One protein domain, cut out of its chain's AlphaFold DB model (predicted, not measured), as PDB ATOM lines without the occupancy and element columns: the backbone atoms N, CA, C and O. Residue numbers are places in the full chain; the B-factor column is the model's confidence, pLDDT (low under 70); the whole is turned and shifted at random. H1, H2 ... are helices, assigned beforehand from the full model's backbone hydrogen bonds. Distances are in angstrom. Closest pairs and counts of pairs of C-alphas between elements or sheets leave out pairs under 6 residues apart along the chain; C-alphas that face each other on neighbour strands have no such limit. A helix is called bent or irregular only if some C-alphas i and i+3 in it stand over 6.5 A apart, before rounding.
ATOM      1  N   TYR A   9      88.547 -30.125 396.201       70.45
ATOM      2  CA  TYR A   9      89.390 -29.367 397.136       70.45
ATOM      3  C   TYR A   9      90.252 -30.232 398.065       70.45
ATOM      4  O   TYR A   9      91.280 -29.768 398.547       70.45
ATOM      5  N   ILE A  10      89.862 -31.485 398.309       73.50
ATOM      6  CA  ILE A  10      90.569 -32.399 399.222       73.50
ATOM      7  C   ILE A  10      91.121 -33.632 398.503       73.50
ATOM      8  O   ILE A  10      91.599 -34.567 399.144       73.50
ATOM      9  N   LYS A  11      91.099 -33.644 397.166       64.17
ATOM     10  CA  LYS A  11      91.619 -34.764 396.372       64.17
ATOM     11  C   LYS A  11      93.120 -34.992 396.612       64.17
ATOM     12  O   LYS A  11      93.579 -36.126 396.564       64.17
ATOM     13  N   GLY A  12      93.862 -33.936 396.966       71.19
ATOM     14  CA  GLY A  12      95.268 -34.009 397.389       71.19
ATOM     15  C   GLY A  12      95.502 -34.581 398.796       71.19
ATOM     16  O   GLY A  12      96.634 -34.905 399.131       71.19
ATOM     17  N   CYS A  13      94.454 -34.759 399.607       80.25
ATOM     18  CA  CYS A  13      94.542 -35.277 400.977       80.25
ATOM     19  C   CYS A  13      94.365 -36.806 401.061       80.25
ATOM     20  O   CYS A  13      94.065 -37.336 402.128       80.25
ATOM     21  N   GLY A  14      94.506 -37.522 399.938       80.03
ATOM     22  CA  GLY A  14      94.379 -38.983 399.888       80.03
ATOM     23  C   GLY A  14      92.944 -39.507 399.746       80.03
ATOM     24  O   GLY A  14      92.707 -40.691 399.979       80.03
ATOM     25  N   ILE A  15      91.983 -38.660 399.353       82.98
ATOM     26  CA  ILE A  15      90.617 -39.105 399.044       82.98
ATOM     27  C   ILE A  15      90.603 -39.861 397.713       82.98
ATOM     28  O   ILE A  15      90.996 -39.333 396.672       82.98
ATOM     29  N   ILE A  16      90.111 -41.098 397.739       84.28
ATOM     30  CA  ILE A  16      90.060 -41.972 396.565       84.28
ATOM     31  C   ILE A  16      88.684 -41.855 395.899       84.28
ATOM     32  O   ILE A  16      87.660 -42.128 396.522       84.28
ATOM     33  N   SER A  17      88.650 -41.496 394.614       85.68
ATOM     34  CA  SER A  17      87.406 -41.413 393.830       85.68
ATOM     35  C   SER A  17      87.040 -42.710 393.102       85.68
ATOM     36  O   SER A  17      85.946 -42.823 392.561       85.68
ATOM     37  N   THR A  18      87.947 -43.687 393.045       87.95
ATOM     38  CA  THR A  18      87.674 -44.996 392.435       87.95
ATOM     39  C   THR A  18      86.754 -45.807 393.357       87.95
ATOM     40  O   THR A  18      87.078 -45.931 394.543       87.95
ATOM     41  N   PRO A  19      85.627 -46.362 392.880       89.00
ATOM     42  CA  PRO A  19      84.764 -47.207 393.701       89.00
ATOM     43  C   PRO A  19      85.425 -48.560 393.986       89.00
ATOM     44  O   PRO A  19      86.293 -49.019 393.243       89.00
ATOM     45  N   GLU A  20      85.000 -49.210 395.063       91.45
ATOM     46  CA  GLU A  20      85.242 -50.638 395.243       91.45
ATOM     47  C   GLU A  20      84.179 -51.407 394.455       91.45
ATOM     48  O   GLU A  20      82.987 -51.129 394.585       91.45
ATOM     49  N   VAL A  21      84.611 -52.331 393.598       93.60
ATOM     50  CA  VAL A  21      83.717 -53.095 392.722       93.60
ATOM     51  C   VAL A  21      83.679 -54.533 393.207       93.60
ATOM     52  O   VAL A  21      84.708 -55.198 393.274       93.60
ATOM     53  N   THR A  22      82.480 -55.017 393.517       95.26
ATOM     54  CA  THR A  22      82.232 -56.418 393.862       95.26
ATOM     55  C   THR A  22      81.309 -57.043 392.823       95.26
ATOM     56  O   THR A  22      80.440 -56.379 392.258       95.26
ATOM     57  N   GLN A  23      81.511 -58.332 392.546       95.16
ATOM     58  CA  GLN A  23      80.666 -59.104 391.642       95.16
ATOM     59  C   GLN A  23      80.104 -60.312 392.386       95.16
ATOM     60  O   GLN A  23      80.827 -61.044 393.057       95.16
ATOM     61  N   ARG A  24      78.803 -60.535 392.225       94.06
ATOM     62  CA  ARG A  24      78.060 -61.669 392.774       94.06
ATOM     63  C   ARG A  24      77.173 -62.232 391.673       94.06
ATOM     64  O   ARG A  24      76.601 -61.468 390.901       94.06
ATOM     65  N   ARG A  25      77.049 -63.558 391.601       94.90
ATOM     66  CA  ARG A  25      76.005 -64.199 390.790       94.90
ATOM     67  C   ARG A  25      74.720 -64.248 391.607       94.90
ATOM     68  O   ARG A  25      74.760 -64.686 392.752       94.90
ATOM     69  N   THR A  26      73.617 -63.815 391.013       93.27
ATOM     70  CA  THR A  26      72.291 -63.950 391.619       93.27
ATOM     71  C   THR A  26      71.868 -65.417 391.594       93.27
ATOM     72  O   THR A  26      71.956 -66.068 390.549       93.27
ATOM     73  N   GLY A  27      71.447 -65.943 392.742       94.72
ATOM     74  CA  GLY A  27      70.849 -67.273 392.872       94.72
ATOM     75  C   GLY A  27      69.322 -67.224 392.922       94.72
ATOM     76  O   GLY A  27      68.734 -66.162 393.094       94.72
ATOM     77  N   SER A  28      68.663 -68.381 392.845       94.24
ATOM     78  CA  SER A  28      67.199 -68.486 392.996       94.24
ATOM     79  C   SER A  28      66.683 -68.058 394.375       94.24
ATOM     80  O   SER A  28      65.501 -67.775 394.520       94.24
ATOM     81  N   ASN A  29      67.556 -68.034 395.387       92.23
ATOM     82  CA  ASN A  29      67.214 -67.655 396.760       92.23
ATOM     83  C   ASN A  29      67.355 -66.146 397.017       92.23
ATOM     84  O   ASN A  29      67.062 -65.685 398.117       92.23
ATOM     85  N   ASP A  30      67.832 -65.383 396.035       90.56
ATOM     86  CA  ASP A  30      68.033 -63.946 396.166       90.56
ATOM     87  C   ASP A  30      66.742 -63.215 395.778       90.56
ATOM     88  O   ASP A  30      66.368 -63.207 394.607       90.56
ATOM     89  N   GLN A  31      66.063 -62.604 396.752       88.47
ATOM     90  CA  GLN A  31      64.782 -61.916 396.523       88.47
ATOM     91  C   GLN A  31      64.969 -60.443 396.135       88.47
ATOM     92  O   GLN A  31      64.401 -59.974 395.152       88.47
ATOM     93  N   PHE A  32      65.799 -59.708 396.879       88.70
ATOM     94  CA  PHE A  32      66.038 -58.282 396.657       88.70
ATOM     95  C   PHE A  32      67.402 -57.838 397.203       88.70
ATOM     96  O   PHE A  32      68.067 -58.549 397.959       88.70
ATOM     97  N   VAL A  33      67.822 -56.631 396.815       90.45
ATOM     98  CA  VAL A  33      69.011 -55.946 397.342       90.45
ATOM     99  C   VAL A  33      68.587 -54.594 397.899       90.45
ATOM    100  O   VAL A  33      67.867 -53.849 397.239       90.45
ATOM    101  N   ILE A  34      69.060 -54.265 399.101       91.83
ATOM    102  CA  ILE A  34      68.816 -52.966 399.735       91.83
ATOM    103  C   ILE A  34      70.053 -52.087 399.554       91.83
ATOM    104  O   ILE A  34      71.132 -52.412 400.048       91.83
ATOM    105  N   LEU A  35      69.881 -50.955 398.871       92.04
ATOM    106  CA  LEU A  35      70.861 -49.873 398.810       92.04
ATOM    107  C   LEU A  35      70.340 -48.719 399.659       92.04
ATOM    108  O   LEU A  35      69.321 -48.118 399.328       92.04
ATOM    109  N   ALA A  36      71.032 -48.407 400.749       91.10
ATOM    110  CA  ALA A  36      70.681 -47.277 401.598       91.10
ATOM    111  C   ALA A  36      71.919 -46.461 401.973       91.10
ATOM    112  O   ALA A  36      73.053 -46.945 401.901       91.10
ATOM    113  N   THR A  37      71.695 -45.203 402.343       90.82
ATOM    114  CA  THR A  37      72.744 -44.314 402.843       90.82
ATOM    115  C   THR A  37      73.055 -44.622 404.306       90.82
ATOM    116  O   THR A  37      72.294 -45.308 404.991       90.82
ATOM    117  N   VAL A  38      74.176 -44.085 404.793       89.86
ATOM    118  CA  VAL A  38      74.668 -44.268 406.169       89.86
ATOM    119  C   VAL A  38      73.575 -44.019 407.219       89.86
ATOM    120  O   VAL A  38      73.448 -44.811 408.139       89.86
ATOM    121  N   GLY A  39      72.698 -43.028 407.025       90.92
ATOM    122  CA  GLY A  39      71.642 -42.716 407.997       90.92
ATOM    123  C   GLY A  39      70.635 -43.846 408.260       90.92
ATOM    124  O   GLY A  39      70.083 -43.913 409.352       90.92
ATOM    125  N   VAL A  40      70.403 -44.750 407.301       91.21
ATOM    126  CA  VAL A  40      69.564 -45.940 407.540       91.21
ATOM    127  C   VAL A  40      70.349 -46.989 408.324       91.21
ATOM    128  O   VAL A  40      69.840 -47.534 409.301       91.21
ATOM    129  N   TRP A  41      71.593 -47.242 407.916       90.57
ATOM    130  CA  TRP A  41      72.456 -48.262 408.517       90.57
ATOM    131  C   TRP A  41      72.955 -47.896 409.920       90.57
ATOM    132  O   TRP A  41      73.280 -48.788 410.696       90.57
ATOM    133  N   ASP A  42      72.972 -46.608 410.263       92.06
ATOM    134  CA  ASP A  42      73.303 -46.119 411.605       92.06
ATOM    135  C   ASP A  42      72.200 -46.430 412.629       92.06
ATOM    136  O   ASP A  42      72.474 -46.542 413.824       92.06
ATOM    137  N   VAL A  43      70.946 -46.554 412.178       93.42
ATOM    138  CA  VAL A  43      69.771 -46.717 413.051       93.42
ATOM    139  C   VAL A  43      69.242 -48.149 413.033       93.42
ATOM    140  O   VAL A  43      68.753 -48.637 414.054       93.42
ATOM    141  N   LEU A  44      69.314 -48.826 411.886       93.39
ATOM    142  CA  LEU A  44      68.740 -50.154 411.697       93.39
ATOM    143  C   LEU A  44      69.822 -51.193 411.380       93.39
ATOM    144  O   LEU A  44      70.531 -51.055 410.380       93.39
ATOM    145  N   PRO A  45      69.919 -52.280 412.169       93.39
ATOM    146  CA  PRO A  45      70.799 -53.388 411.834       93.39
ATOM    147  C   PRO A  45      70.258 -54.169 410.625       93.39
ATOM    148  O   PRO A  45      69.058 -54.162 410.338       93.39
ATOM    149  N   ASN A  46      71.153 -54.857 409.909       91.83
ATOM    150  CA  ASN A  46      70.842 -55.523 408.637       91.83
ATOM    151  C   ASN A  46      69.647 -56.483 408.725       91.83
ATOM    152  O   ASN A  46      68.813 -56.502 407.826       91.83
ATOM    153  N   ASP A  47      69.546 -57.264 409.800       93.22
ATOM    154  CA  ASP A  47      68.448 -58.202 410.047       93.22
ATOM    155  C   ASP A  47      67.098 -57.486 410.179       93.22
ATOM    156  O   ASP A  47      66.104 -57.920 409.594       93.22
ATOM    157  N   LYS A  48      67.066 -56.347 410.883       92.80
ATOM    158  CA  LYS A  48      65.859 -55.526 411.020       92.80
ATOM    159  C   LYS A  48      65.470 -54.875 409.707       92.80
ATOM    160  O   LYS A  48      64.296 -54.918 409.348       92.80
ATOM    161  N   THR A  49      66.432 -54.344 408.962       92.16
ATOM    162  CA  THR A  49      66.168 -53.769 407.639       92.16
ATOM    163  C   THR A  49      65.610 -54.827 406.681       92.16
ATOM    164  O   THR A  49      64.615 -54.571 406.004       92.16
ATOM    165  N   MET A  50      66.171 -56.041 406.681       90.94
ATOM    166  CA  MET A  50      65.654 -57.161 405.884       90.94
ATOM    167  C   MET A  50      64.240 -57.567 406.307       90.94
ATOM    168  O   MET A  50      63.380 -57.747 405.449       90.94
ATOM    169  N   GLN A  51      63.975 -57.663 407.613       92.03
ATOM    170  CA  GLN A  51      62.650 -57.997 408.138       92.03
ATOM    171  C   GLN A  51      61.589 -56.971 407.718       92.03
ATOM    172  O   GLN A  51      60.489 -57.357 407.327       92.03
ATOM    173  N   ILE A  52      61.917 -55.676 407.774       91.88
ATOM    174  CA  ILE A  52      61.007 -54.597 407.374       91.88
ATOM    175  C   ILE A  52      60.708 -54.673 405.875       91.88
ATOM    176  O   ILE A  52      59.543 -54.624 405.486       91.88
ATOM    177  N   VAL A  53      61.732 -54.824 405.028       91.84
ATOM    178  CA  VAL A  53      61.531 -54.882 403.572       91.84
ATOM    179  C   VAL A  53      60.764 -56.136 403.158       91.84
ATOM    180  O   VAL A  53      59.819 -56.018 402.382       91.84
ATOM    181  N   ALA A  54      61.078 -57.299 403.733       91.11
ATOM    182  CA  ALA A  54      60.332 -58.529 403.474       91.11
ATOM    183  C   ALA A  54      58.858 -58.408 403.903       91.11
ATOM    184  O   ALA A  54      57.964 -58.858 403.192       91.11
ATOM    185  N   TYR A  55      58.581 -57.760 405.040       91.96
ATOM    186  CA  TYR A  55      57.208 -57.504 405.481       91.96
ATOM    187  C   TYR A  55      56.449 -56.604 404.495       91.96
ATOM    188  O   TYR A  55      55.314 -56.909 404.137       91.96
ATOM    189  N   ILE A  56      57.080 -55.527 404.014       91.24
ATOM    190  CA  ILE A  56      56.481 -54.621 403.023       91.24
ATOM    191  C   ILE A  56      56.209 -55.354 401.705       91.24
ATOM    192  O   ILE A  56      55.127 -55.195 401.144       91.24
ATOM    193  N   GLU A  57      57.149 -56.175 401.232       86.93
ATOM    194  CA  GLU A  57      56.976 -56.984 400.022       86.93
ATOM    195  C   GLU A  57      55.769 -57.921 400.153       86.93
ATOM    196  O   GLU A  57      54.877 -57.899 399.306       86.93
ATOM    197  N   VAL A  58      55.683 -58.680 401.251       85.79
ATOM    198  CA  VAL A  58      54.568 -59.606 401.505       85.79
ATOM    199  C   VAL A  58      53.233 -58.865 401.603       85.79
ATOM    200  O   VAL A  58      52.251 -59.292 400.996       85.79
ATOM    201  N   CYS A  59      53.179 -57.742 402.325       82.22
ATOM    202  CA  CYS A  59      51.969 -56.926 402.416       82.22
ATOM    203  C   CYS A  59      51.540 -56.376 401.051       82.22
ATOM    204  O   CYS A  59      50.353 -56.404 400.735       82.22
ATOM    205  N   MET A  60      52.483 -55.909 400.232       81.63
ATOM    206  CA  MET A  60      52.195 -55.400 398.890       81.63
ATOM    207  C   MET A  60      51.665 -56.504 397.971       81.63
ATOM    208  O   MET A  60      50.674 -56.294 397.276       81.63
ATOM    209  N   VAL A  61      52.271 -57.694 398.005       79.81
ATOM    210  CA  VAL A  61      51.802 -58.858 397.239       79.81
ATOM    211  C   VAL A  61      50.382 -59.252 397.655       79.81
ATOM    212  O   VAL A  61      49.537 -59.476 396.792       79.81
ATOM    213  N   LEU A  62      50.092 -59.279 398.960       78.96
ATOM    214  CA  LEU A  62      48.749 -59.572 399.472       78.96
ATOM    215  C   LEU A  62      47.712 -58.534 399.022       78.96
ATOM    216  O   LEU A  62      46.606 -58.919 398.662       78.96
ATOM    217  N   MET A  63      48.059 -57.242 399.002       81.44
ATOM    218  CA  MET A  63      47.148 -56.177 398.559       81.44
ATOM    219  C   MET A  63      46.807 -56.248 397.068       81.44
ATOM    220  O   MET A  63      45.704 -55.879 396.693       81.44
ATOM    221  N   VAL A  64      47.738 -56.693 396.217       83.89
ATOM    222  CA  VAL A  64      47.503 -56.835 394.765       83.89
ATOM    223  C   VAL A  64      46.730 -58.115 394.433       83.89
ATOM    224  O   VAL A  64      46.061 -58.181 393.405       83.89
ATOM    225  N   ALA A  65      46.834 -59.143 395.277       84.07
ATOM    226  CA  ALA A  65      46.165 -60.426 395.073       84.07
ATOM    227  C   ALA A  65      44.684 -60.449 395.508       84.07
ATOM    228  O   ALA A  65      43.997 -61.430 395.217       84.07
ATOM    229  N   MET A  66      44.212 -59.417 396.217       75.29
ATOM    230  CA  MET A  66      42.826 -59.246 396.684       75.29
ATOM    231  C   MET A  66      42.014 -58.373 395.731       75.29
ATOM    232  O   MET A  66      40.829 -58.714 395.518       75.29
TER     233      MET A  66
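This is residues 9 to 66 of the 66 residues of the protein "Protein-serine/threonine phosphatase" of Zea mays (UniProt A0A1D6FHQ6). Picture an open, drawn-out chain with no packed core: a tiny helix, H1, at one end, then a long link, residues 14 to 37, that runs away from H1, turns round near residues 26 to 29 and folds back to the short helix H2, from which the long helix H3 runs out to the other end. Residues 9 to 30, of which 9 to 13 belong to H1, and residues 58 to 66, of which 58 to 65 belong to H3, stick out freely, and these two arms lie at the two ends of the longest axis. The printed part has 58 residues with three named helices in the order H1, H2, H3 and no named strand; its class is all helix, with 29 of the 58 residues in the helices. It is extended, with a radius of gyration of the C-alphas of 17.4 A, and spans 58 by 29 by 20 A.

Begin at H1, residues 9 to 13, which touches no helix. It is irregular, with 7.5 A between C-alphas 9 and 12. From Gly 14 a long link of 24 residues leads to H2, residues 38 to 41, and H1 and H2 are apart. Next read Asp 42 to Pro 45, a tight link of 4 residues to H3, residues 46 to 65. H2 and H3 meet only through their link. H1 and H3 are apart. In H3 every O i to N i+4 pair is within hydrogen-bond range; in H1 0 of 1 such pairs is, beside 1 of 2 O i to N i+3 pairs, and H2 is too short for an O i to N i+4 pair, but its one O i to N i+3 pair is within range.

Find C-alpha 9 at (89.390, -29.367, 397.136), where H1 begins; its first and last C-alphas are 8.7 A apart. Go on through the long link to C-alpha 28 at (67.199, -68.486, 392.996), and from there to C-alpha 38 at (74.668, -44.268, 406.169), where H2 begins; it is 5.1 A from first to last C-alpha. H3, the longest helix with 20 residues, begins at Asn 46 and measures 28.6 A to C-alpha 65 at (46.165, -60.426, 395.073).

The two C-alphas farthest apart are those of Gly 12 and Met 66, 58.2 A; those of Tyr 9 and Met 66, the first and last printed, are 55.3 A apart. The printed part has no cut, and Met 66 is the chain's last residue. The link from H1 to H2 is long. The mean pLDDT of the printed part is 87.9, and one printed residue, Lys 11 in H1, is under 70; the mean over H1 is 72.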